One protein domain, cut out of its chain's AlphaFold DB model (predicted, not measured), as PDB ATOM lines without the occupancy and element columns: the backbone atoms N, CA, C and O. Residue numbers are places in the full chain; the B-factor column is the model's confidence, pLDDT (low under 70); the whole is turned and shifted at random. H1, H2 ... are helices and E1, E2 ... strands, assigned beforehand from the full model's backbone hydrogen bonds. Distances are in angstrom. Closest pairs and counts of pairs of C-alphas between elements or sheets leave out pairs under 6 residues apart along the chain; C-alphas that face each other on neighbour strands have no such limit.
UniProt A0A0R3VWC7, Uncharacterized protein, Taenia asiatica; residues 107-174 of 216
ATOM      1  N   CYS A 107      48.937 -63.821 -35.008       46.34
ATOM      2  CA  CYS A 107      49.123 -64.032 -36.441       46.34
ATOM      3  C   CYS A 107      50.566 -63.621 -36.771       46.34
ATOM      4  O   CYS A 107      51.092 -62.710 -36.127       46.34
ATOM      5  N   GLU A 108      51.217 -64.298 -37.717       47.09
ATOM      6  CA  GLU A 108      52.577 -63.955 -38.157       47.09
ATOM      7  C   GLU A 108      52.715 -62.434 -38.359       47.09
ATOM      8  O   GLU A 108      51.887 -61.812 -39.023       47.09
ATOM      9  N   GLY A 109      53.708 -61.827 -37.701       51.97
ATOM     10  CA  GLY A 109      53.960 -60.382 -37.747       51.97
ATOM     11  C   GLY A 109      53.308 -59.533 -36.646       51.97
ATOM     12  O   GLY A 109      53.544 -58.329 -36.619       51.97
ATOM     13  N   ARG A 110      52.526 -60.103 -35.718       56.16
ATOM     14  CA  ARG A 110      51.930 -59.339 -34.604       56.16
ATOM     15  C   ARG A 110      52.751 -59.464 -33.307       56.16
ATOM     16  O   ARG A 110      53.068 -60.586 -32.904       56.16
ATOM     17  N   PRO A 111      53.084 -58.347 -32.630       56.56
ATOM     18  CA  PRO A 111      53.867 -58.380 -31.401       56.56
ATOM     19  C   PRO A 111      53.085 -59.043 -30.260       56.56
ATOM     20  O   PRO A 111      51.922 -58.725 -30.002       56.56
ATOM     21  N   LYS A 112      53.747 -59.974 -29.565       60.62
ATOM     22  CA  LYS A 112      53.240 -60.652 -28.366       60.62
ATOM     23  C   LYS A 112      53.060 -59.612 -27.255       60.62
ATOM     24  O   LYS A 112      54.047 -59.054 -26.784       60.62
ATOM     25  N   GLN A 113      51.821 -59.333 -26.852       63.47
ATOM     26  CA  GLN A 113      51.556 -58.459 -25.707       63.47
ATOM     27  C   GLN A 113      51.630 -59.292 -24.428       63.47
ATOM     28  O   GLN A 113      50.785 -60.155 -24.191       63.47
ATOM     29  N   ASP A 114      52.664 -59.055 -23.624       71.00
ATOM     30  CA  ASP A 114      52.757 -59.615 -22.280       71.00
ATOM     31  C   ASP A 114      51.834 -58.808 -21.344       71.00
ATOM     32  O   ASP A 114      52.050 -57.609 -21.163       71.00
ATOM     33  N   PRO A 115      50.800 -59.416 -20.737       69.56
ATOM     34  CA  PRO A 115      49.929 -58.721 -19.787       69.56
ATOM     35  C   PRO A 115      50.672 -58.244 -18.526       69.56
ATOM     36  O   PRO A 115      50.158 -57.389 -17.806       69.56
ATOM     37  N   CYS A 116      51.868 -58.772 -18.258       76.44
ATOM     38  CA  CYS A 116      52.747 -58.348 -17.170       76.44
ATOM     39  C   CYS A 116      53.821 -57.341 -17.614       76.44
ATOM     40  O   CYS A 116      54.702 -56.996 -16.821       76.44
ATOM     41  N   ASP A 117      53.759 -56.844 -18.851       81.38
ATOM     42  CA  ASP A 117      54.696 -55.853 -19.366       81.38
ATOM     43  C   ASP A 117      54.675 -54.582 -18.508       81.38
ATOM     44  O   ASP A 117      53.684 -53.848 -18.420       81.38
ATOM     45  N   ARG A 118      55.819 -54.300 -17.879       82.75
ATOM     46  CA  ARG A 118      55.992 -53.149 -16.989       82.75
ATOM     47  C   ARG A 118      55.702 -51.816 -17.674       82.75
ATOM     48  O   ARG A 118      55.228 -50.907 -16.996       82.75
ATOM     49  N   LEU A 119      55.972 -51.676 -18.973       83.50
ATOM     50  CA  LEU A 119      55.686 -50.441 -19.705       83.50
ATOM     51  C   LEU A 119      54.178 -50.241 -19.870       83.50
ATOM     52  O   LEU A 119      53.692 -49.134 -19.645       83.50
ATOM     53  N   ILE A 120      53.433 -51.309 -20.173       79.94
ATOM     54  CA  ILE A 120      51.965 -51.274 -20.284       79.94
ATOM     55  C   ILE A 120      51.343 -50.920 -18.926       79.94
ATOM     56  O   ILE A 120      50.514 -50.011 -18.834       79.94
ATOM     57  N   LEU A 121      51.783 -51.586 -17.854       82.94
ATOM     58  CA  LEU A 121      51.291 -51.332 -16.495       82.94
ATOM     59  C   LEU A 121      51.626 -49.915 -16.006       82.94
ATOM     60  O   LEU A 121      50.811 -49.272 -15.337       82.94
ATOM     61  N   ALA A 122      52.810 -49.404 -16.353       82.12
ATOM     62  CA  ALA A 122      53.188 -48.032 -16.045       82.12
ATOM     63  C   ALA A 122      52.315 -47.027 -16.807       82.12
ATOM     64  O   ALA A 122      51.862 -46.053 -16.209       82.12
ATOM     65  N   ALA A 123      52.035 -47.268 -18.092       81.38
ATOM     66  CA  ALA A 123      51.225 -46.377 -18.920       81.38
ATOM     67  C   ALA A 123      49.782 -46.230 -18.427       81.38
ATOM     68  O   ALA A 123      49.245 -45.128 -18.470       81.38
ATOM     69  N   ALA A 124      49.184 -47.287 -17.869       76.25
ATOM     70  CA  ALA A 124      47.840 -47.222 -17.284       76.25
ATOM     71  C   ALA A 124      47.709 -46.183 -16.150       76.25
ATOM     72  O   ALA A 124      46.611 -45.707 -15.873       76.25
ATOM     73  N   ASN A 125      48.823 -45.825 -15.504       71.00
ATOM     74  CA  ASN A 125      48.869 -44.876 -14.391       71.00
ATOM     75  C   ASN A 125      49.523 -43.534 -14.766       71.00
ATOM     76  O   ASN A 125      49.735 -42.681 -13.900       71.00
ATOM     77  N   ARG A 126      49.878 -43.327 -16.041       74.38
ATOM     78  CA  ARG A 126      50.480 -42.077 -16.525       74.38
ATOM     79  C   ARG A 126      49.412 -41.067 -16.931       74.38
ATOM     80  O   ARG A 126      48.263 -41.392 -17.202       74.38
ATOM     81  N   LYS A 127      49.819 -39.795 -16.991       75.31
ATOM     82  CA  LYS A 127      48.967 -38.696 -17.479       75.31
ATOM     83  C   LYS A 127      48.752 -38.725 -18.994       75.31
ATOM     84  O   LYS A 127      47.885 -38.004 -19.468       75.31
ATOM     85  N   CYS A 128      49.550 -39.484 -19.735       79.25
ATOM     86  CA  CYS A 128      49.429 -39.632 -21.179       79.25
ATOM     87  C   CYS A 128      48.894 -41.026 -21.492       79.25
ATOM     88  O   CYS A 128      49.229 -41.987 -20.801       79.25
ATOM     89  N   MET A 129      48.064 -41.124 -22.528       80.56
ATOM     90  CA  MET A 129      47.523 -42.408 -22.965       80.56
ATOM     91  C   MET A 129      48.470 -43.017 -23.998       80.56
ATOM     92  O   MET A 129      48.885 -42.297 -24.911       80.56
ATOM     93  N   PRO A 130      48.807 -44.312 -23.897       84.19
ATOM     94  CA  PRO A 130      49.545 -44.975 -24.956       84.19
ATOM     95  C   PRO A 130      48.694 -45.013 -26.231       84.19
ATOM     96  O   PRO A 130      47.473 -45.188 -26.174       84.19
ATOM     97  N   LEU A 131      49.338 -44.842 -27.380       82.44
ATOM     98  CA  LEU A 131      48.696 -44.973 -28.678       82.44
ATOM     99  C   LEU A 131      48.457 -46.451 -28.998       82.44
ATOM    100  O   LEU A 131      49.337 -47.299 -28.825       82.44
ATOM    101  N   ILE A 132      47.245 -46.736 -29.469       76.69
ATOM    102  CA  ILE A 132      46.797 -48.074 -29.848       76.69
ATOM    103  C   ILE A 132      46.244 -47.981 -31.270       76.69
ATOM    104  O   ILE A 132      45.234 -47.313 -31.488       76.69
ATOM    105  N   ASP A 133      46.895 -48.660 -32.213       71.56
ATOM    106  CA  ASP A 133      46.423 -48.833 -33.591       71.56
ATOM    107  C   ASP A 133      46.554 -50.307 -33.977       71.56
ATOM    108  O   ASP A 133      47.646 -50.786 -34.263       71.56
ATOM    109  N   GLU A 134      45.458 -51.058 -33.826       65.81
ATOM    110  CA  GLU A 134      45.404 -52.532 -33.751       65.81
ATOM    111  C   GLU A 134      46.273 -53.189 -32.651       65.81
ATOM    112  O   GLU A 134      45.937 -54.274 -32.168       65.81
ATOM    113  N   TYR A 135      47.362 -52.547 -32.232       70.00
ATOM    114  CA  TYR A 135      48.334 -52.946 -31.224       70.00
ATOM    115  C   TYR A 135      48.927 -51.709 -30.527       70.00
ATOM    116  O   TYR A 135      48.820 -50.580 -31.003       70.00
ATOM    117  N   LEU A 136      49.539 -51.930 -29.361       76.31
ATOM    118  CA  LEU A 136      50.312 -50.914 -28.646       76.31
ATOM    119  C   LEU A 136      51.515 -50.479 -29.484       76.31
ATOM    120  O   LEU A 136      52.337 -51.315 -29.857       76.31
ATOM    121  N   LEU A 137      51.614 -49.178 -29.748       82.62
ATOM    122  CA  LEU A 137      52.728 -48.605 -30.494       82.62
ATOM    123  C   LEU A 137      53.905 -48.304 -29.563       82.62
ATOM    124  O   LEU A 137      53.752 -47.654 -28.524       82.62
ATOM    125  N   ASP A 138      55.094 -48.751 -29.954       86.94
ATOM    126  CA  ASP A 138      56.340 -48.513 -29.237       86.94
ATOM    127  C   ASP A 138      57.501 -48.208 -30.191       86.94
ATOM    128  O   ASP A 138      57.405 -48.350 -31.410       86.94
ATOM    129  N   PHE A 139      58.598 -47.718 -29.623       86.62
ATOM    130  CA  PHE A 139      59.857 -47.509 -30.323       86.62
ATOM    131  C   PHE A 139      61.029 -47.780 -29.381       86.62
ATOM    132  O   PHE A 139      60.870 -47.824 -28.160       86.62
ATOM    133  N   ARG A 140      62.229 -47.959 -29.939       91.38
ATOM    134  CA  ARG A 140      63.472 -48.023 -29.163       91.38
ATOM    135  C   ARG A 140      64.269 -46.747 -29.357       91.38
ATOM    136  O   ARG A 140      64.367 -46.246 -30.474       91.38
ATOM    137  N   ASP A 141      64.822 -46.221 -28.275       90.50
ATOM    138  CA  ASP A 141      65.731 -45.085 -28.355       90.50
ATOM    139  C   ASP A 141      67.134 -45.503 -28.829       90.50
ATOM    140  O   ASP A 141      67.427 -46.678 -29.067       90.50
ATOM    141  N   ARG A 142      68.032 -44.519 -28.939       92.56
ATOM    142  CA  ARG A 142      69.440 -44.720 -29.322       92.56
ATOM    143  C   ARG A 142      70.228 -45.643 -28.378       92.56
ATOM    144  O   ARG A 142      71.307 -46.092 -28.745       92.56
ATOM    145  N   HIS A 143      69.720 -45.896 -27.173       92.00
ATOM    146  CA  HIS A 143      70.304 -46.796 -26.179       92.00
ATOM    147  C   HIS A 143      69.617 -48.174 -26.180       92.00
ATOM    148  O   HIS A 143      69.923 -49.023 -25.347       92.00
ATOM    149  N   GLY A 144      68.688 -48.407 -27.112       86.12
ATOM    150  CA  GLY A 144      67.935 -49.650 -27.239       86.12
ATOM    151  C   GLY A 144      66.801 -49.804 -26.225       86.12
ATOM    152  O   GLY A 144      66.165 -50.866 -26.209       86.12
ATOM    153  N   VAL A 145      66.522 -48.783 -25.404       88.06
ATOM    154  CA  VAL A 145      65.450 -48.806 -24.401       88.06
ATOM    155  C   VAL A 145      64.114 -48.607 -25.101       88.06
ATOM    156  O   VAL A 145      63.957 -47.717 -25.933       88.06
ATOM    157  N   ARG A 146      63.148 -49.466 -24.775       88.50
ATOM    158  CA  ARG A 146      61.806 -49.452 -25.354       88.50
ATOM    159  C   ARG A 146      60.924 -48.415 -24.656       88.50
ATOM    160  O   ARG A 146      60.839 -48.408 -23.431       88.50
ATOM    161  N   HIS A 147      60.225 -47.608 -25.444       87.12
ATOM    162  CA  HIS A 147      59.304 -46.565 -24.999       87.12
ATOM    163  C   HIS A 147      57.961 -46.716 -25.704       87.12
ATOM    164  O   HIS A 147      57.914 -47.084 -26.875       87.12
ATOM    165  N   LEU A 148      56.872 -46.413 -25.003       88.31
ATOM    166  CA  LEU A 148      55.543 -46.378 -25.610       88.31
ATOM    167  C   LEU A 148      55.354 -45.058 -26.350       88.31
ATOM    168  O   LEU A 148      55.762 -44.000 -25.865       88.31
ATOM    169  N   MET A 149      54.709 -45.114 -27.511       87.06
ATOM    170  CA  MET A 149      54.205 -43.901 -28.138       87.06
ATOM    171  C   MET A 149      53.003 -43.418 -27.329       87.06
ATOM    172  O   MET A 149      52.049 -44.162 -27.115       87.06
ATOM    173  N   GLU A 150      53.053 -42.179 -26.859       86.25
ATOM    174  CA  GLU A 150      52.042 -41.608 -25.973       86.25
ATOM    175  C   GLU A 150      51.390 -40.383 -26.628       86.25
ATOM    176  O   GLU A 150      52.053 -39.585 -27.293       86.25
ATOM    177  N   GLN A 151      50.087 -40.202 -26.405       80.88
ATOM    178  CA  GLN A 151      49.364 -38.988 -26.768       80.88
ATOM    179  C   GLN A 151      48.931 -38.231 -25.504       80.88
ATOM    180  O   GLN A 151      48.417 -38.842 -24.556       80.88
ATOM    181  N   PRO A 152      49.080 -36.892 -25.474       74.50
ATOM    182  CA  PRO A 152      48.528 -36.086 -24.397       74.50
ATOM    183  C   PRO A 152      47.013 -36.279 -24.308       74.50
ATOM    184  O   PRO A 152      46.312 -36.211 -25.319       74.50
ATOM    185  N   THR A 153      46.480 -36.460 -23.100       71.38
ATOM    186  CA  THR A 153      45.027 -36.531 -22.912       71.38
ATOM    187  C   THR A 153      44.382 -35.226 -23.383       71.38
ATOM    188  O   THR A 153      44.643 -34.153 -22.829       71.38
ATOM    189  N   CYS A 154      43.518 -35.297 -24.401       67.62
ATOM    190  CA  CYS A 154      42.852 -34.121 -24.961       67.62
ATOM    191  C   CYS A 154      41.779 -33.574 -24.002       67.62
ATOM    192  O   CYS A 154      40.584 -33.832 -24.139       67.62
ATOM    193  N   ARG A 155      42.202 -32.762 -23.025       68.88
ATOM    194  CA  ARG A 155      41.296 -32.121 -22.056       68.88
ATOM    195  C   ARG A 155      40.326 -31.132 -22.705       68.88
ATOM    196  O   ARG A 155      39.214 -30.974 -22.221       68.88
ATOM    197  N   ARG A 156      40.704 -30.496 -23.822       75.56
ATOM    198  CA  ARG A 156      39.826 -29.544 -24.531       75.56
ATOM    199  C   ARG A 156      38.581 -30.221 -25.106       75.56
ATOM    200  O   ARG A 156      37.508 -29.633 -25.050       75.56
ATOM    201  N   GLY A 157      38.718 -31.438 -25.638       78.06
ATOM    202  CA  GLY A 157      37.584 -32.211 -26.150       78.06
ATOM    203  C   GLY A 157      36.603 -32.582 -25.040       78.06
ATOM    204  O   GLY A 157      35.404 -32.390 -25.201       78.06
ATOM    205  N   LEU A 158      37.127 -33.013 -23.887       79.00
ATOM    206  CA  LEU A 158      36.333 -33.345 -22.701       79.00
ATOM    207  C   LEU A 158      35.589 -32.122 -22.145       79.00
ATOM    208  O   LEU A 158      34.387 -32.190 -21.906       79.00
ATOM    209  N   LEU A 159      36.259 -30.971 -22.042       82.62
ATOM    210  CA  LEU A 159      35.625 -29.728 -21.594       82.62
ATOM    211  C   LEU A 159      34.505 -29.262 -22.535       82.62
ATOM    212  O   LEU A 159      33.465 -28.817 -22.060       82.62
ATOM    213  N   ARG A 160      34.671 -29.410 -23.860       85.56
ATOM    214  CA  ARG A 160      33.628 -29.063 -24.848       85.56
ATOM    215  C   ARG A 160      32.350 -29.887 -24.697       85.56
ATOM    216  O   ARG A 160      31.287 -29.398 -25.053       85.56
ATOM    217  N   VAL A 161      32.451 -31.108 -24.173       87.62
ATOM    218  CA  VAL A 161      31.296 -31.973 -23.879       87.62
ATOM    219  C   VAL A 161      30.872 -31.912 -22.405       87.62
ATOM    220  O   VAL A 161      30.111 -32.759 -21.949       87.62
ATOM    221  N   GLY A 162      31.362 -30.923 -21.648       87.25
ATOM    222  CA  GLY A 162      31.001 -30.709 -20.243       87.25
ATOM    223  C   GLY A 162      31.634 -31.695 -19.254       87.25
ATOM    224  O   GLY A 162      31.239 -31.738 -18.091       87.25
ATOM    225  N   LEU A 163      32.620 -32.489 -19.679       87.19
ATOM    226  CA  LEU A 163      33.363 -33.404 -18.812       87.19
ATOM    227  C   LEU A 163      34.550 -32.672 -18.175       87.19
ATOM    228  O   LEU A 163      35.686 -32.750 -18.649       87.19
ATOM    229  N   THR A 164      34.274 -31.942 -17.094       88.69
ATOM    230  CA  THR A 164      35.318 -31.370 -16.233       88.69
ATOM    231  C   THR A 164      35.982 -32.461 -15.379       88.69
ATOM    232  O   THR A 164      35.401 -33.536 -15.199       88.69
ATOM    233  N   PRO A 165      37.194 -32.232 -14.838       83.62
ATOM    234  CA  PRO A 165      37.830 -33.172 -13.914       83.62
ATOM    235  C   PRO A 165      36.942 -33.546 -12.720       83.62
ATOM    236  O   PRO A 165      36.881 -34.713 -12.345       83.62
ATOM    237  N   GLU A 166      36.212 -32.580 -12.166       88.50
ATOM    238  CA  GLU A 166      35.280 -32.776 -11.052       88.50
ATOM    239  C   GLU A 166      34.140 -33.692 -11.484       88.50
ATOM    240  O   GLU A 166      33.856 -34.683 -10.815       88.50
ATOM    241  N   ARG A 167      33.560 -33.438 -12.665       88.62
ATOM    242  CA  ARG A 167      32.484 -34.265 -13.215       88.62
ATOM    243  C   ARG A 167      32.936 -35.696 -13.500       88.62
ATOM    244  O   ARG A 167      32.180 -36.634 -13.275       88.62
ATOM    245  N   ILE A 168      34.161 -35.879 -13.987       87.25
ATOM    246  CA  ILE A 168      34.751 -37.208 -14.179       87.25
ATOM    247  C   ILE A 168      34.912 -37.901 -12.820       87.25
ATOM    248  O   ILE A 168      34.449 -39.026 -12.660       87.25
ATOM    249  N   ASN A 169      35.488 -37.233 -11.821       87.25
ATOM    250  CA  ASN A 169      35.625 -37.801 -10.478       87.25
ATOM    251  C   ASN A 169      34.270 -38.186  -9.870       87.25
ATOM    252  O   ASN A 169      34.155 -39.267  -9.304       87.25
ATOM    253  N   GLU A 170      33.234 -37.362 -10.036       92.44
ATOM    254  CA  GLU A 170      31.865 -37.687  -9.620       92.44
ATOM    255  C   GLU A 170      31.334 -38.948 -10.312       92.44
ATOM    256  O   GLU A 170      30.815 -39.845  -9.646       92.44
ATOM    257  N   LEU A 171      31.486 -39.047 -11.639       91.19
ATOM    258  CA  LEU A 171      31.021 -40.200 -12.419       91.19
ATOM    259  C   LEU A 171      31.701 -41.508 -11.988       91.19
ATOM    260  O   LEU A 171      31.074 -42.568 -12.034       91.19
ATOM    261  N   PHE A 172      32.959 -41.439 -11.547       89.00
ATOM    262  CA  PHE A 172      33.750 -42.596 -11.123       89.00
ATOM    263  C   PHE A 172      33.881 -42.748  -9.599       89.00
ATOM    264  O   PHE A 172      34.531 -43.691  -9.146       89.00
ATOM    265  N   ALA A 173      33.226 -41.905  -8.793       89.75
ATOM    266  CA  ALA A 173      33.346 -41.914  -7.330       89.75
ATOM    267  C   ALA A 173      33.008 -43.283  -6.707       89.75
ATOM    268  O   ALA A 173      33.587 -43.676  -5.697       89.75
ATOM    269  N   ASN A 174      32.112 -44.039  -7.351       89.06
ATOM    270  CA  ASN A 174      31.669 -45.369  -6.924       89.06
ATOM    271  C   ASN A 174      32.153 -46.498  -7.848       89.06
ATOM    272  O   ASN A 174      31.555 -47.573  -7.879       89.06
TER     273      ASN A 174
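What this domain is: This is residues 107 to 174 of the 216 residues of an uncharacterized protein of Taenia asiatica (UniProt A0A0R3VWC7). A loose, elongated model in which two small strand pairs, E1 with E4 and the hairpin E2 and E3, follow one another, since E3 runs on into E4; the short helix H1 lies near E1 and E3, and H2 and H3 lie beyond E4, toward one end of the length. The 68 printed residues hold three named helices and four named strands, in the order H1 E1 E2 E3 E4 H2 H3, and each two-stranded sheet is antiparallel. The class is mixed, helices and strands, with under half of the residues in named elements. The radius of gyration of the C-alphas is 15.6 A, and the spans are 42 by 27 by 22 A.

How they stand to each other: H1, residues 118 to 123, comes closest to E3, residues 146 to 148, at the C-alphas of Leu 119 and Leu 148, 7.2 A. E1, residues 128 to 130, is antiparallel to E4, residues 150 to 152, at 145 degrees, with N 129 and O 151 within hydrogen-bond range at 3.1 A. E2, residues 138 to 140, forms a hairpin with E3 at 150 degrees, with N 139 and O 147 at 2.9 A. E3 runs on into E4 at 35 degrees. H2, residues 155 to 160, and H3, residues 165 to 172, are apart. In H1, H2 and H3 every O i to N i+4 pair is within hydrogen-bond range.

Where its parts are: H1 begins at C-alpha 118, (55.992, -53.149, -16.989), and measures 8.5 A; E1, E2, E3 and E4 measure 6.5, 7.1, 7.0 and 6.7 A. H2 measures 8.7 A, and H3, 10.6 A, ends at C-alpha 172, (33.750, -42.596, -11.123).

The domain as a whole: The C-alphas farthest apart, Glu 108 and Glu 166, are 44.8 A apart. The printed part has no cut and no long link. pLDDT is under 70 at residues 107 to 113, 115, 134 and 154 to 155.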